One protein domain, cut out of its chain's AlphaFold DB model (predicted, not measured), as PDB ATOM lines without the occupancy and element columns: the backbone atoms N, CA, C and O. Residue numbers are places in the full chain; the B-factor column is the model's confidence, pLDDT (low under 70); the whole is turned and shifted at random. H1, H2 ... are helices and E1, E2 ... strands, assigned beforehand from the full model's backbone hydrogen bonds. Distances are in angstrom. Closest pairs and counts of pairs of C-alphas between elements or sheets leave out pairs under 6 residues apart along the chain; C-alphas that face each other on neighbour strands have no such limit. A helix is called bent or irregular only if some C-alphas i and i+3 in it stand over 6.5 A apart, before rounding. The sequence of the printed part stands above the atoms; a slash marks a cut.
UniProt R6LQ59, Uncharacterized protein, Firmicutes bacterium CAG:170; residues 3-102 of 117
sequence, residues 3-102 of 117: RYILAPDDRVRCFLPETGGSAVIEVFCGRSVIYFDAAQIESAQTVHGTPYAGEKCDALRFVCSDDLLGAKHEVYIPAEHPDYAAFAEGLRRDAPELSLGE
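What this domain is: This is residues 3 to 102 of the 117 residues of an uncharacterized protein of Firmicutes bacterium CAG:170 (UniProt R6LQ59). A strongly twisted four-stranded sheet, its long strands E5 and E6 sharply bent, and a smaller three-stranded sheet make a V that comes together where E4 meets E6. H1 packs along E2, at the far edge of the small sheet, and its first residue, Tyr 84, reaches E7. The printed part has 100 residues, with seven named strands and one named helix, in the order E1 to E7, then H1, along the chain; the large sheet, in the order E1 E7 E6 E5, is mixed, the small one, in the order E2 E3 E4, antiparallel. The class is mostly strand, and the whole is compact, with a radius of gyration of the C-alphas of 12.6 A and spans of 40 by 31 by 23 A.

How they stand to each other: E5, residues 43 to 52, E6, residues 55 to 65, and E7, residues 72 to 78, form a meander, each strand the antiparallel neighbour of the one before; N 47 and O 59 are 2.8 A apart, N 62 and O 75 2.9 A. E1, residues 3 to 5, is parallel to E7, with N 4 and O 74 at 2.8 A. E2, residues 11 to 15, E3, residues 24 to 28, and E4, residues 33 to 37, form another meander, with N 13 and O 26 at 2.9 A and N 25 and O 36 at 2.8 A. The closest C-alphas of E4 and E6, Phe 36 and Cys 64, are 6.6 A apart. H1, residues 84 to 94, is on the small sheet in two layers, a helix on one face, at a height over the sheet of 6.0 A; its closest C-alphas to E2 are Gly 90 and Cys 14, 5.2 A. In H1 every O i to N i+4 pair is within hydrogen-bond range.

Where its parts are: E1 begins at C-alpha 3, (-12.505, 26.521, 19.589). E6 spans 28.3 A and bends by 66 degrees at residue 58; E5 spans 21.3 A and bends by 83 degrees at residue 49. E7 spans 19.6 A. H1 spans 15.0 A, ending at C-alpha 94, (-26.121, 9.028, 9.497).

The domain as a whole: The C-alphas farthest apart, Thr 19 and Gly 54, are 40.3 A apart. The printed part has no cut, no link is long, and no printed residue is under 70 in pLDDT.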
ATOM      1  N   ARG A   3     -11.906  27.365  18.559       90.38
ATOM      2  CA  ARG A   3     -12.505  26.521  19.589       90.38
ATOM      3  C   ARG A   3     -13.887  27.039  19.969       90.38
ATOM      4  O   ARG A   3     -14.035  28.216  20.290       90.38
ATOM      5  N   TYR A   4     -14.872  26.152  19.979       91.56
ATOM      6  CA  TYR A   4     -16.245  26.471  20.334       91.56
ATOM      7  C   TYR A   4     -16.824  25.432  21.288       91.56
ATOM      8  O   TYR A   4     -16.816  24.247  20.979       91.56
ATOM      9  N   ILE A   5     -17.335  25.869  22.437       94.12
ATOM     10  CA  ILE A   5     -18.110  25.024  23.353       94.12
ATOM     11  C   ILE A   5     -19.545  25.512  23.278       94.12
ATOM     12  O   ILE A   5     -19.780  26.699  23.504       94.12
ATOM     13  N   LEU A   6     -20.477  24.615  22.958       94.81
ATOM     14  CA  LEU A   6     -21.881  24.987  22.827       94.81
ATOM     15  C   LEU A   6     -22.415  25.519  24.158       94.81
ATOM     16  O   LEU A   6     -22.286  24.882  25.205       94.81
ATOM     17  N   ALA A   7     -23.018  26.700  24.099       93.50
ATOM     18  CA  ALA A   7     -23.795  27.289  25.169       93.50
ATOM     19  C   ALA A   7     -25.179  26.619  25.256       93.50
ATOM     20  O   ALA A   7     -25.636  26.023  24.289       93.50
ATOM     21  N   PRO A   8     -25.892  26.731  26.389       91.81
ATOM     22  CA  PRO A   8     -27.208  26.105  26.547       91.81
ATOM     23  C   PRO A   8     -28.303  26.578  25.582       91.81
ATOM     24  O   PRO A   8     -29.280  25.860  25.387       91.81
ATOM     25  N   ASP A   9     -28.166  27.784  25.029       92.62
ATOM     26  CA  ASP A   9     -29.120  28.360  24.069       92.62
ATOM     27  C   ASP A   9     -28.774  28.020  22.610       92.62
ATOM     28  O   ASP A   9     -29.592  28.215  21.708       92.62
ATOM     29  N   ASP A  10     -27.572  27.485  22.374       94.88
ATOM     30  CA  ASP A  10     -27.164  27.068  21.043       94.88
ATOM     31  C   ASP A  10     -27.976  25.866  20.579       94.88
ATOM     32  O   ASP A  10     -28.598  25.145  21.361       94.88
ATOM     33  N   ARG A  11     -27.964  25.638  19.267       95.38
ATOM     34  CA  ARG A  11     -28.599  24.467  18.670       95.38
ATOM     35  C   ARG A  11     -27.609  23.661  17.870       95.38
ATOM     36  O   ARG A  11     -26.727  24.218  17.217       95.38
ATOM     37  N   VAL A  12     -27.782  22.347  17.905       96.12
ATOM     38  CA  VAL A  12     -26.996  21.434  17.079       96.12
ATOM     39  C   VAL A  12     -27.849  20.315  16.524       96.12
ATOM     40  O   VAL A  12     -28.699  19.754  17.215       96.12
ATOM     41  N   ARG A  13     -27.645  20.008  15.245       94.88
ATOM     42  CA  ARG A  13     -28.400  18.983  14.527       94.88
ATOM     43  C   ARG A  13     -27.477  18.196  13.618       94.88
ATOM     44  O   ARG A  13     -26.519  18.740  13.084       94.88
ATOM     45  N   CYS A  14     -27.789  16.919  13.448       94.19
ATOM     46  CA  CYS A  14     -27.162  16.054  12.459       94.19
ATOM     47  C   CYS A  14     -28.270  15.454  11.593       94.19
ATOM     48  O   CYS A  14     -29.260  14.957  12.137       94.19
ATOM     49  N   PHE A  15     -28.140  15.565  10.273       91.88
ATOM     50  CA  PHE A  15     -29.126  15.058   9.321       91.88
ATOM     51  C   PHE A  15     -28.478  14.687   7.984       91.88
ATOM     52  O   PHE A  15     -27.437  15.225   7.612       91.88
ATOM     53  N   LEU A  16     -29.121  13.787   7.236       90.69
ATOM     54  CA  LEU A  16     -28.756  13.508   5.847       90.69
ATOM     55  C   LEU A  16     -29.397  14.542   4.911       90.69
ATOM     56  O   LEU A  16     -30.603  14.787   5.017       90.69
ATOM     57  N   PRO A  17     -28.635  15.140   3.981       85.94
ATOM     58  CA  PRO A  17     -29.187  16.062   2.999       85.94
ATOM     59  C   PRO A  17     -30.085  15.327   1.990       85.94
ATOM     60  O   PRO A  17     -29.763  14.233   1.523       85.94
ATOM     61  N   GLU A  18     -31.197  15.957   1.594       81.19
ATOM     62  CA  GLU A  18     -32.159  15.391   0.625       81.19
ATOM     63  C   GLU A  18     -31.548  15.140  -0.761       81.19
ATOM     64  O   GLU A  18     -32.018  14.291  -1.516       81.19
ATOM     65  N   THR A  19     -30.478  15.860  -1.095       77.12
ATOM     66  CA  THR A  19     -29.740  15.722  -2.357       77.12
ATOM     67  C   THR A  19     -28.914  14.437  -2.442       77.12
ATOM     68  O   THR A  19     -28.330  14.164  -3.491       77.12
ATOM     69  N   GLY A  20     -28.852  13.653  -1.360       71.38
ATOM     70  CA  GLY A  20     -27.875  12.584  -1.185       71.38
ATOM     71  C   GLY A  20     -26.493  13.145  -0.838       71.38
ATOM     72  O   GLY A  20     -26.172  14.289  -1.164       71.38
ATOM     73  N   GLY A  21     -25.683  12.349  -0.140       82.69
ATOM     74  CA  GLY A  21     -24.359  12.752   0.335       82.69
ATOM     75  C   GLY A  21     -24.058  12.226   1.736       82.69
ATOM     76  O   GLY A  21     -24.780  11.376   2.259       82.69
ATOM     77  N   SER A  22     -22.977  12.732   2.320       87.56
ATOM     78  CA  SER A  22     -22.607  12.525   3.718       87.56
ATOM     79  C   SER A  22     -23.520  13.313   4.663       87.56
ATOM     80  O   SER A  22     -24.195  14.267   4.267       87.56
ATOM     81  N   ALA A  23     -23.565  12.894   5.929       92.19
ATOM     82  CA  ALA A  23     -24.330  13.595   6.951       92.19
ATOM     83  C   ALA A  23     -23.797  15.015   7.173       92.19
ATOM     84  O   ALA A  23     -22.591  15.242   7.221       92.19
ATOM     85  N   VAL A  24     -24.711  15.960   7.366       93.44
ATOM     86  CA  VAL A  24     -24.398  17.356   7.666       93.44
ATOM     87  C   VAL A  24     -24.642  17.611   9.144       93.44
ATOM     88  O   VAL A  24     -25.659  17.201   9.708       93.44
ATOM     89  N   ILE A  25     -23.699  18.304   9.772       94.38
ATOM     90  CA  ILE A  25     -23.818  18.829  11.125       94.38
ATOM     91  C   ILE A  25     -24.051  20.331  11.031       94.38
ATOM     92  O   ILE A  25     -23.219  21.072  10.512       94.38
ATOM     93  N   GLU A  26     -25.178  20.779  11.563       94.69
ATOM     94  CA  GLU A  26     -25.539  22.187  11.675       94.69
ATOM     95  C   GLU A  26     -25.331  22.638  13.119       94.69
ATOM     96  O   GLU A  26     -25.890  22.042  14.042       94.69
ATOM     97  N   VAL A  27     -24.549  23.700  13.316       94.56
ATOM     98  CA  VAL A  27     -24.364  24.357  14.616       94.56
ATOM     99  C   VAL A  27     -24.862  25.792  14.523       94.56
ATOM    100  O   VAL A  27     -24.371  26.574  13.712       94.56
ATOM    101  N   PHE A  28     -25.805  26.155  15.386       93.44
ATOM    102  CA  PHE A  28     -26.346  27.503  15.499       93.44
ATOM    103  C   PHE A  28     -25.927  28.131  16.828       93.44
ATOM    104  O   PHE A  28     -26.379  27.705  17.887       93.44
ATOM    105  N   CYS A  29     -25.091  29.169  16.763       87.12
ATOM    106  CA  CYS A  29     -24.540  29.872  17.927       87.12
ATOM    107  C   CYS A  29     -25.274  31.186  18.250       87.12
ATOM    108  O   CYS A  29     -24.666  32.233  18.497       87.12
ATOM    109  N   GLY A  30     -26.601  31.191  18.107       81.31
ATOM    110  CA  GLY A  30     -27.463  32.358  18.323       81.31
ATOM    111  C   GLY A  30     -27.412  33.431  17.223       81.31
ATOM    112  O   GLY A  30     -28.424  34.072  16.943       81.31
ATOM    113  N   ARG A  31     -26.254  33.654  16.583       82.00
ATOM    114  CA  ARG A  31     -26.070  34.682  15.530       82.00
ATOM    115  C   ARG A  31     -25.584  34.143  14.194       82.00
ATOM    116  O   ARG A  31     -25.814  34.790  13.176       82.00
ATOM    117  N   SER A  32     -24.924  32.994  14.204       86.75
ATOM    118  CA  SER A  32     -24.378  32.375  13.004       86.75
ATOM    119  C   SER A  32     -24.777  30.911  12.961       86.75
ATOM    120  O   SER A  32     -24.911  30.263  14.000       86.75
ATOM    121  N   VAL A  33     -24.948  30.409  11.744       91.06
ATOM    122  CA  VAL A  33     -25.056  28.982  11.471       91.06
ATOM    123  C   VAL A  33     -23.769  28.533  10.790       91.06
ATOM    124  O   VAL A  33     -23.257  29.234   9.915       91.06
ATOM    125  N   ILE A  34     -23.227  27.403  11.227       91.62
ATOM    126  CA  ILE A  34     -22.042  26.778  10.646       91.62
ATOM    127  C   ILE A  34     -22.429  25.364  10.240       91.62
ATOM    128  O   ILE A  34     -23.029  24.634  11.031       91.62
ATOM    129  N   TYR A  35     -22.079  24.999   9.010       92.56
ATOM    130  CA  TYR A  35     -22.304  23.667   8.469       92.56
ATOM    131  C   TYR A  35     -20.979  22.924   8.372       92.56
ATOM    132  O   TYR A  35     -19.984  23.463   7.879       92.56
ATOM    133  N   PHE A  36     -20.994  21.682   8.835       92.56
ATOM    134  CA  PHE A  36     -19.881  20.755   8.734       92.56
ATOM    135  C   PHE A  36     -20.342  19.496   8.014       92.56
ATOM    136  O   PHE A  36     -21.423  18.976   8.290       92.56
ATOM    137  N   ASP A  37     -19.502  18.989   7.126       92.00
ATOM    138  CA  ASP A  37     -19.669  17.662   6.553       92.00
ATOM    139  C   ASP A  37     -19.078  16.631   7.527       92.00
ATOM    140  O   ASP A  37     -17.896  16.693   7.873       92.00
ATOM    141  N   ALA A  38     -19.891  15.676   7.984       91.38
ATOM    142  CA  ALA A  38     -19.450  14.641   8.912       91.38
ATOM    143  C   ALA A  38     -18.326  13.763   8.330       91.38
ATOM    144  O   ALA A  38     -17.493  13.267   9.086       91.38
ATOM    145  N   ALA A  39     -18.253  13.614   7.003       89.88
ATOM    146  CA  ALA A  39     -17.171  12.899   6.326       89.88
ATOM    147  C   ALA A  39     -15.842  13.677   6.325       89.88
ATOM    148  O   ALA A  39     -14.786  13.090   6.095       89.88
ATOM    149  N   GLN A  40     -15.872  14.986   6.597       91.00
ATOM    150  CA  GLN A  40     -14.685  15.839   6.718       91.00
ATOM    151  C   GLN A  40     -14.198  15.971   8.169       91.00
ATOM    152  O   GLN A  40     -13.246  16.710   8.439       91.00
ATOM    153  N   ILE A  41     -14.824  15.265   9.119       93.00
ATOM    154  CA  ILE A  41     -14.363  15.250  10.506       93.00
ATOM    155  C   ILE A  41     -13.000  14.560  10.572       93.00
ATOM    156  O   ILE A  41     -12.859  13.364  10.339       93.00
ATOM    157  N   GLU A  42     -11.990  15.325  10.965       93.06
ATOM    158  CA  GLU A  42     -10.613  14.846  11.086       93.06
ATOM    159  C   GLU A  42     -10.405  14.024  12.364       93.06
ATOM    160  O   GLU A  42      -9.545  13.149  12.427       93.06
ATOM    161  N   SER A  43     -11.146  14.351  13.423       93.38
ATOM    162  CA  SER A  43     -11.100  13.621  14.694       93.38
ATOM    163  C   SER A  43     -12.349  13.899  15.522       93.38
ATOM    164  O   SER A  43     -12.785  15.048  15.601       93.38
ATOM    165  N   ALA A  44     -12.884  12.866  16.173       94.81
ATOM    166  CA  ALA A  44     -13.983  12.960  17.130       94.81
ATOM    167  C   ALA A  44     -13.643  12.170  18.400       94.81
ATOM    168  O   ALA A  44     -13.110  11.068  18.307       94.81
ATOM    169  N   GLN A  45     -13.879  12.738  19.582       95.38
ATOM    170  CA  GLN A  45     -13.441  12.179  20.867       95.38
ATOM    171  C   GLN A  45     -14.415  12.558  21.983       95.38
ATOM    172  O   GLN A  45     -14.999  13.644  21.963       95.38
ATOM    173  N   THR A  46     -14.546  11.697  22.989       96.25
ATOM    174  CA  THR A  46     -15.172  12.073  24.264       96.25
ATOM    175  C   THR A  46     -14.171  12.882  25.084       96.25
ATOM    176  O   THR A  46     -13.015  12.486  25.231       96.25
ATOM    177  N   VAL A  47     -14.598  14.030  25.609       96.81
ATOM    178  CA  VAL A  47     -13.772  14.918  26.429       96.81
ATOM    179  C   VAL A  47     -14.414  15.135  27.790       96.81
ATOM    180  O   VAL A  47     -15.457  15.780  27.902       96.81
ATOM    181  N   HIS A  48     -13.746  14.662  28.833       96.31
ATOM    182  CA  HIS A  48     -14.203  14.758  30.210       96.31
ATOM    183  C   HIS A  48     -13.919  16.123  30.830       96.31
ATOM    184  O   HIS A  48     -12.884  16.750  30.587       96.31
ATOM    185  N   GLY A  49     -14.808  16.562  31.719       94.25
ATOM    186  CA  GLY A  49     -14.624  17.775  32.516       94.25
ATOM    187  C   GLY A  49     -14.674  19.081  31.716       94.25
ATOM    188  O   GLY A  49     -14.066  20.074  32.127       94.25
ATOM    189  N   THR A  50     -15.376  19.071  30.584       94.44
ATOM    190  CA  THR A  50     -15.652  20.241  29.750       94.44
ATOM    191  C   THR A  50     -16.549  21.220  30.519       94.44
ATOM    192  O   THR A  50     -17.561  20.797  31.081       94.44
ATOM    193  N   PRO A  51     -16.199  22.518  30.596       93.38
ATOM    194  CA  PRO A  51     -17.005  23.502  31.310       93.38
ATOM    195  C   PRO A  51     -18.309  23.789  30.556       93.38
ATOM    196  O   PRO A  51     -18.273  24.195  29.395       93.38
ATOM    197  N   TYR A  52     -19.447  23.636  31.229       94.00
ATOM    198  CA  TYR A  52     -20.772  23.884  30.665       94.00
ATOM    199  C   TYR A  52     -21.745  24.361  31.747       94.00
ATOM    200  O   TYR A  52     -21.787  23.792  32.828       94.00
ATOM    201  N   ALA A  53     -22.492  25.436  31.477       90.06
ATOM    202  CA  ALA A  53     -23.515  25.993  32.378       90.06
ATOM    203  C   ALA A  53     -23.078  26.253  33.846       90.06
ATOM    204  O   ALA A  53     -23.913  26.333  34.740       90.06
ATOM    205  N   GLY A  54     -21.777  26.443  34.100       88.69
ATOM    206  CA  GLY A  54     -21.222  26.640  35.448       88.69
ATOM    207  C   GLY A  54     -20.715  25.360  36.121       88.69
ATOM    208  O   GLY A  54     -20.053  25.445  37.155       88.69
ATOM    209  N   GLU A  55     -20.938  24.202  35.508       91.88
ATOM    210  CA  GLU A  55     -20.479  22.891  35.960       91.88
ATOM    211  C   GLU A  55     -19.477  22.278  34.966       91.88
ATOM    212  O   GLU A  55     -19.013  22.924  34.019       91.88
ATOM    213  N   LYS A  56     -19.066  21.036  35.233       94.12
ATOM    214  CA  LYS A  56     -18.184  20.249  34.372       94.12
ATOM    215  C   LYS A  56     -18.898  18.970  33.973       94.12
ATOM    216  O   LYS A  56     -19.311  18.218  34.847       94.12
ATOM    217  N   CYS A  57     -18.936  18.696  32.680       95.19
ATOM    218  CA  CYS A  57     -19.537  17.484  32.139       95.19
ATOM    219  C   CYS A  57     -18.651  16.875  31.052       95.19
ATOM    220  O   CYS A  57     -17.638  17.450  30.639       95.19
ATOM    221  N   ASP A  58     -19.027  15.690  30.599       97.06
ATOM    222  CA  ASP A  58     -18.445  15.116  29.394       97.06
ATOM    223  C   ASP A  58     -18.966  15.865  28.168       97.06
ATOM    224  O   ASP A  58     -20.074  16.394  28.169       97.06
ATOM    225  N   ALA A  59     -18.174  15.924  27.106       97.00
ATOM    226  CA  ALA A  59     -18.578  16.517  25.843       97.00
ATOM    227  C   ALA A  59     -18.097  15.658  24.681       97.00
ATOM    228  O   ALA A  59     -17.006  15.090  24.727       97.00
ATOM    229  N   LEU A  60     -18.876  15.614  23.606       96.69
ATOM    230  CA  LEU A  60     -18.357  15.154  22.329       96.69
ATOM    231  C   LEU A  60     -17.583  16.301  21.684       96.69
ATOM    232  O   LEU A  60     -18.145  17.362  21.422       96.69
ATOM    233  N   ARG A  61     -16.304  16.077  21.402       95.75
ATOM    234  CA  ARG A  61     -15.447  17.011  20.676       95.75
ATOM    235  C   ARG A  61     -15.221  16.501  19.269       95.75
ATOM    236  O   ARG A  61     -14.825  15.352  19.113       95.75
ATOM    237  N   PHE A  62     -15.368  17.357  18.267       95.00
ATOM    238  CA  PHE A  62     -14.915  17.059  16.911       95.00
ATOM    239  C   PHE A  62     -14.125  18.216  16.307       95.00
ATOM    240  O   PHE A  62     -14.303  19.379  16.670       95.00
ATOM    241  N   VAL A  63     -13.225  17.877  15.388       94.38
ATOM    242  CA  VAL A  63     -12.486  18.842  14.575       94.38
ATOM    243  C   VAL A  63     -12.871  18.666  13.126       94.38
ATOM    244  O   VAL A  63     -12.747  17.571  12.584       94.38
ATOM    245  N   CYS A  64     -13.328  19.754  12.524       93.75
ATOM    246  CA  CYS A  64     -13.767  19.788  11.140       93.75
ATOM    247  C   CYS A  64     -13.532  21.186  10.570       93.75
ATOM    248  O   CYS A  64     -13.599  22.184  11.296       93.75
ATOM    249  N   SER A  65     -13.269  21.260   9.272       91.94
ATOM    250  CA  SER A  65     -13.308  22.527   8.542       91.94
ATOM    251  C   SER A  65     -14.753  22.864   8.177       91.94
ATOM    252  O   SER A  65     -15.519  21.956   7.855       91.94
ATOM    253  N   ASP A  66     -15.144  24.136   8.263       86.12
ATOM    254  CA  ASP A  66     -16.463  24.558   7.786       86.12
ATOM    255  C   ASP A  66     -16.504  24.572   6.253       86.12
ATOM    256  O   ASP A  66     -15.515  24.903   5.595       86.12
ATOM    257  N   ASP A  67     -17.660  24.230   5.688       78.12
ATOM    258  CA  ASP A  67     -17.822  24.102   4.233       78.12
ATOM    259  C   ASP A  67     -17.733  25.457   3.505       78.12
ATOM    260  O   ASP A  67     -17.356  25.539   2.337       78.12
ATOM    261  N   LEU A  68     -18.042  26.553   4.207       77.31
ATOM    262  CA  LEU A  68     -18.198  27.871   3.599       77.31
ATOM    263  C   LEU A  68     -16.875  28.640   3.490       77.31
ATOM    264  O   LEU A  68     -16.599  29.263   2.465       77.31
ATOM    265  N   LEU A  69     -16.074  28.644   4.556       77.94
ATOM    266  CA  LEU A  69     -14.843  29.429   4.659       77.94
ATOM    267  C   LEU A  69     -13.582  28.559   4.716       77.94
ATOM    268  O   LEU A  69     -12.476  29.101   4.623       77.94
ATOM    269  N   GLY A  70     -13.716  27.236   4.871       82.38
ATOM    270  CA  GLY A  70     -12.588  26.317   5.048       82.38
ATOM    271  C   GLY A  70     -11.796  26.571   6.336       82.38
ATOM    272  O   GLY A  70     -10.649  26.138   6.470       82.38
ATOM    273  N   ALA A  71     -12.368  27.313   7.281       87.50
ATOM    274  CA  ALA A  71     -11.795  27.559   8.582       87.50
ATOM    275  C   ALA A  71     -11.902  26.294   9.434       87.50
ATOM    276  O   ALA A  71     -12.937  25.644   9.523       87.50
ATOM    277  N   LYS A  72     -10.808  25.947  10.111       92.06
ATOM    278  CA  LYS A  72     -10.762  24.774  10.982       92.06
ATOM    279  C   LYS A  72     -11.363  25.086  12.349       92.06
ATOM    280  O   LYS A  72     -10.856  25.964  13.067       92.06
ATOM    281  N   HIS A  73     -12.389  24.330  12.722       92.25
ATOM    282  CA  HIS A  73     -13.102  24.438  13.988       92.25
ATOM    283  C   HIS A  73     -12.839  23.232  14.887       92.25
ATOM    284  O   HIS A  73     -12.684  22.106  14.426       92.25
ATOM    285  N   GLU A  74     -12.803  23.490  16.188       94.56
ATOM    286  CA  GLU A  74     -12.825  22.489  17.246       94.56
ATOM    287  C   GLU A  74     -14.091  22.724  18.070       94.56
ATOM    288  O   GLU A  74     -14.176  23.697  18.819       94.56
ATOM    289  N   VAL A  75     -15.090  21.864  17.893       94.69
ATOM    290  CA  VAL A  75     -16.426  22.033  18.471       94.69
ATOM    291  C   VAL A  75     -16.621  21.029  19.596       94.69
ATOM    292  O   VAL A  75     -16.356  19.845  19.417       94.69
ATOM    293  N   TYR A  76     -17.108  21.499  20.741       96.06
ATOM    294  CA  TYR A  76     -17.473  20.695  21.900       96.06
ATOM    295  C   TYR A  76     -18.982  20.781  22.104       96.06
ATOM    296  O   TYR A  76     -19.514  21.871  22.315       96.06
ATOM    297  N   ILE A  77     -19.647  19.629  22.085       96.50
ATOM    298  CA  ILE A  77     -21.065  19.462  22.391       96.50
ATOM    299  C   ILE A  77     -21.165  18.798  23.771       96.50
ATOM    300  O   ILE A  77     -20.924  17.592  23.881       96.50
ATOM    301  N   PRO A  78     -21.483  19.562  24.826       97.06
ATOM    302  CA  PRO A  78     -21.670  19.047  26.180       97.06
ATOM    303  C   PRO A  78     -22.742  17.955  26.226       97.06
ATOM    304  O   PRO A  78     -23.789  18.095  25.600       97.06
ATOM    305  N   ALA A  79     -22.510  16.885  26.984       96.12
ATOM    306  CA  ALA A  79     -23.448  15.770  27.136       96.12
ATOM    307  C   ALA A  79     -24.766  16.196  27.802       96.12
ATOM    308  O   ALA A  79     -25.808  15.590  27.569       96.12
ATOM    309  N   GLU A  80     -24.722  17.267  28.595       95.81
ATOM    310  CA  GLU A  80     -25.891  17.886  29.228       95.81
ATOM    311  C   GLU A  80     -26.623  18.882  28.315       95.81
ATOM    312  O   GLU A  80     -27.645  19.447  28.706       95.81
ATOM    313  N   HIS A  81     -26.128  19.114  27.093       96.00
ATOM    314  CA  HIS A  81     -26.793  19.993  26.140       96.00
ATOM    315  C   HIS A  81     -28.144  19.396  25.705       96.00
ATOM    316  O   HIS A  81     -28.201  18.206  25.385       96.00
ATOM    317  N   PRO A  82     -29.231  20.190  25.617       95.38
ATOM    318  CA  PRO A  82     -30.570  19.674  25.311       95.38
ATOM    319  C   PRO A  82     -30.640  18.910  23.983       95.38
ATOM    320  O   PRO A  82     -31.345  17.910  23.872       95.38
ATOM    321  N   ASP A  83     -29.869  19.347  22.988       96.06
ATOM    322  CA  ASP A  83     -29.828  18.700  21.675       96.06
ATOM    323  C   ASP A  83     -28.823  17.527  21.598       96.06
ATOM    324  O   ASP A  83     -28.779  16.837  20.580       96.06
ATOM    325  N   TYR A  84     -28.023  17.262  22.645       95.50
ATOM    326  CA  TYR A  84     -26.943  16.261  22.605       95.50
ATOM    327  C   TYR A  84     -27.450  14.867  22.240       95.50
ATOM    328  O   TYR A  84     -26.888  14.216  21.361       95.50
ATOM    329  N   ALA A  85     -28.519  14.401  22.891       94.81
ATOM    330  CA  ALA A  85     -29.030  13.049  22.684       94.81
ATOM    331  C   ALA A  85     -29.507  12.832  21.238       94.81
ATOM    332  O   ALA A  85     -29.121  11.852  20.601       94.81
ATOM    333  N   ALA A  86     -30.293  13.777  20.710       95.19
ATOM    334  CA  ALA A  86     -30.795  13.729  19.339       95.19
ATOM    335  C   ALA A  86     -29.655  13.840  18.316       95.19
ATOM    336  O   ALA A  86     -29.618  13.095  17.338       95.19
ATOM    337  N   PHE A  87     -28.691  14.728  18.570       95.38
ATOM    338  CA  PHE A  87     -27.502  14.872  17.741       95.38
ATOM    339  C   PHE A  87     -26.661  13.588  17.712       95.38
ATOM    340  O   PHE A  87     -26.294  13.122  16.638       95.38
ATOM    341  N   ALA A  88     -26.375  12.995  18.872       93.56
ATOM    342  CA  ALA A  88     -25.553  11.793  18.977       93.56
ATOM    343  C   ALA A  88     -26.230  10.575  18.331       93.56
ATOM    344  O   ALA A  88     -25.550   9.719  17.769       93.56
ATOM    345  N   GLU A  89     -27.559  10.477  18.403       93.12
ATOM    346  CA  GLU A  89     -28.312   9.467  17.657       93.12
ATOM    347  C   GLU A  89     -28.213   9.699  16.144       93.12
ATOM    348  O   GLU A  89     -27.887   8.764  15.413       93.12
ATOM    349  N   GLY A  90     -28.426  10.939  15.687       92.38
ATOM    350  CA  GLY A  90     -28.278  11.316  14.281       92.38
ATOM    351  C   GLY A  90     -26.893  10.975  13.745       92.38
ATOM    352  O   GLY A  90     -26.777  10.276  12.748       92.38
ATOM    353  N   LEU A  91     -25.840  11.333  14.479       91.56
ATOM    354  CA  LEU A  91     -24.462  11.042  14.090       91.56
ATOM    355  C   LEU A  91     -24.193   9.535  13.970       91.56
ATOM    356  O   LEU A  91     -23.580   9.099  13.006       91.56
ATOM    357  N   ARG A  92     -24.692   8.716  14.908       90.75
ATOM    358  CA  ARG A  92     -24.533   7.249  14.849       90.75
ATOM    359  C   ARG A  92     -25.280   6.617  13.679       90.75
ATOM    360  O   ARG A  92     -24.824   5.612  13.145       90.75
ATOM    361  N   ARG A  93     -26.447   7.159  13.332       90.19
ATOM    362  CA  ARG A  93     -27.280   6.656  12.237       90.19
ATOM    363  C   ARG A  93     -26.735   7.077  10.877       90.19
ATOM    364  O   ARG A  93     -26.677   6.256   9.968       90.19
ATOM    365  N   ASP A  94     -26.358   8.345  10.765       89.12
ATOM    366  CA  ASP A  94     -26.121   9.028   9.497       89.12
ATOM    367  C   ASP A  94     -24.616   9.136   9.162       89.12
ATOM    368  O   ASP A  94     -24.257   9.253   7.992       89.12
ATOM    369  N   ALA A  95     -23.726   9.019  10.155       88.44
ATOM    370  CA  ALA A  95     -22.268   8.944   9.996       88.44
ATOM    371  C   ALA A  95     -21.654   7.766  10.793       88.44
ATOM    372  O   ALA A  95     -20.786   7.971  11.646       88.44
ATOM    373  N   PRO A  96     -22.071   6.510  10.537       86.06
ATOM    374  CA  PRO A  96     -21.628   5.340  11.307       86.06
ATOM    375  C   PRO A  96     -20.133   5.018  11.151       86.06
ATOM    376  O   PRO A  96     -19.569   4.294  11.966       86.06
ATOM    377  N   GLU A  97     -19.492   5.530  10.100       85.94
ATOM    378  CA  GLU A  97     -18.051   5.399   9.861       85.94
ATOM    379  C   GLU A  97     -17.202   6.283  10.787       85.94
ATOM    380  O   GLU A  97     -16.019   6.003  11.001       85.94
ATOM    381  N   LEU A  98     -17.808   7.313  11.387       87.38
ATOM    382  CA  LEU A  98     -17.136   8.161  12.355       87.38
ATOM    383  C   LEU A  98     -16.878   7.374  13.643       87.38
ATOM    384  O   LEU A  98     -17.777   7.103  14.439       87.38
ATOM    385  N   SER A  99     -15.612   7.048  13.866       87.06
ATOM    386  CA  SER A  99     -15.163   6.384  15.086       87.06
ATOM    387  C   SER A  99     -14.658   7.408  16.093       87.06
ATOM    388  O   SER A  99     -13.921   8.332  15.742       87.06
ATOM    389  N   LEU A 100     -15.031   7.227  17.359       88.81
ATOM    390  CA  LEU A 100     -14.460   8.019  18.441       88.81
ATOM    391  C   LEU A 100     -13.035   7.534  18.721       88.81
ATOM    392  O   LEU A 100     -12.803   6.337  18.894       88.81
ATOM    393  N   GLY A 101     -12.088   8.468  18.741       90.31
ATOM    394  CA  GLY A 101     -10.721   8.219  19.184       90.31
ATOM    395  C   GLY A 101     -10.625   8.077  20.704       90.31
ATOM    396  O   GLY A 101     -11.632   8.014  21.408       90.31
ATOM    397  N   GLU A 102      -9.393   8.063  21.214       90.50
ATOM    398  CA  GLU A 102      -9.138   7.986  22.655       90.50
ATOM    399  C   GLU A 102      -9.799   9.144  23.409       90.50
ATOM    400  O   GLU A 102      -9.769  10.300  22.965       90.50
TER     401      GLU A 102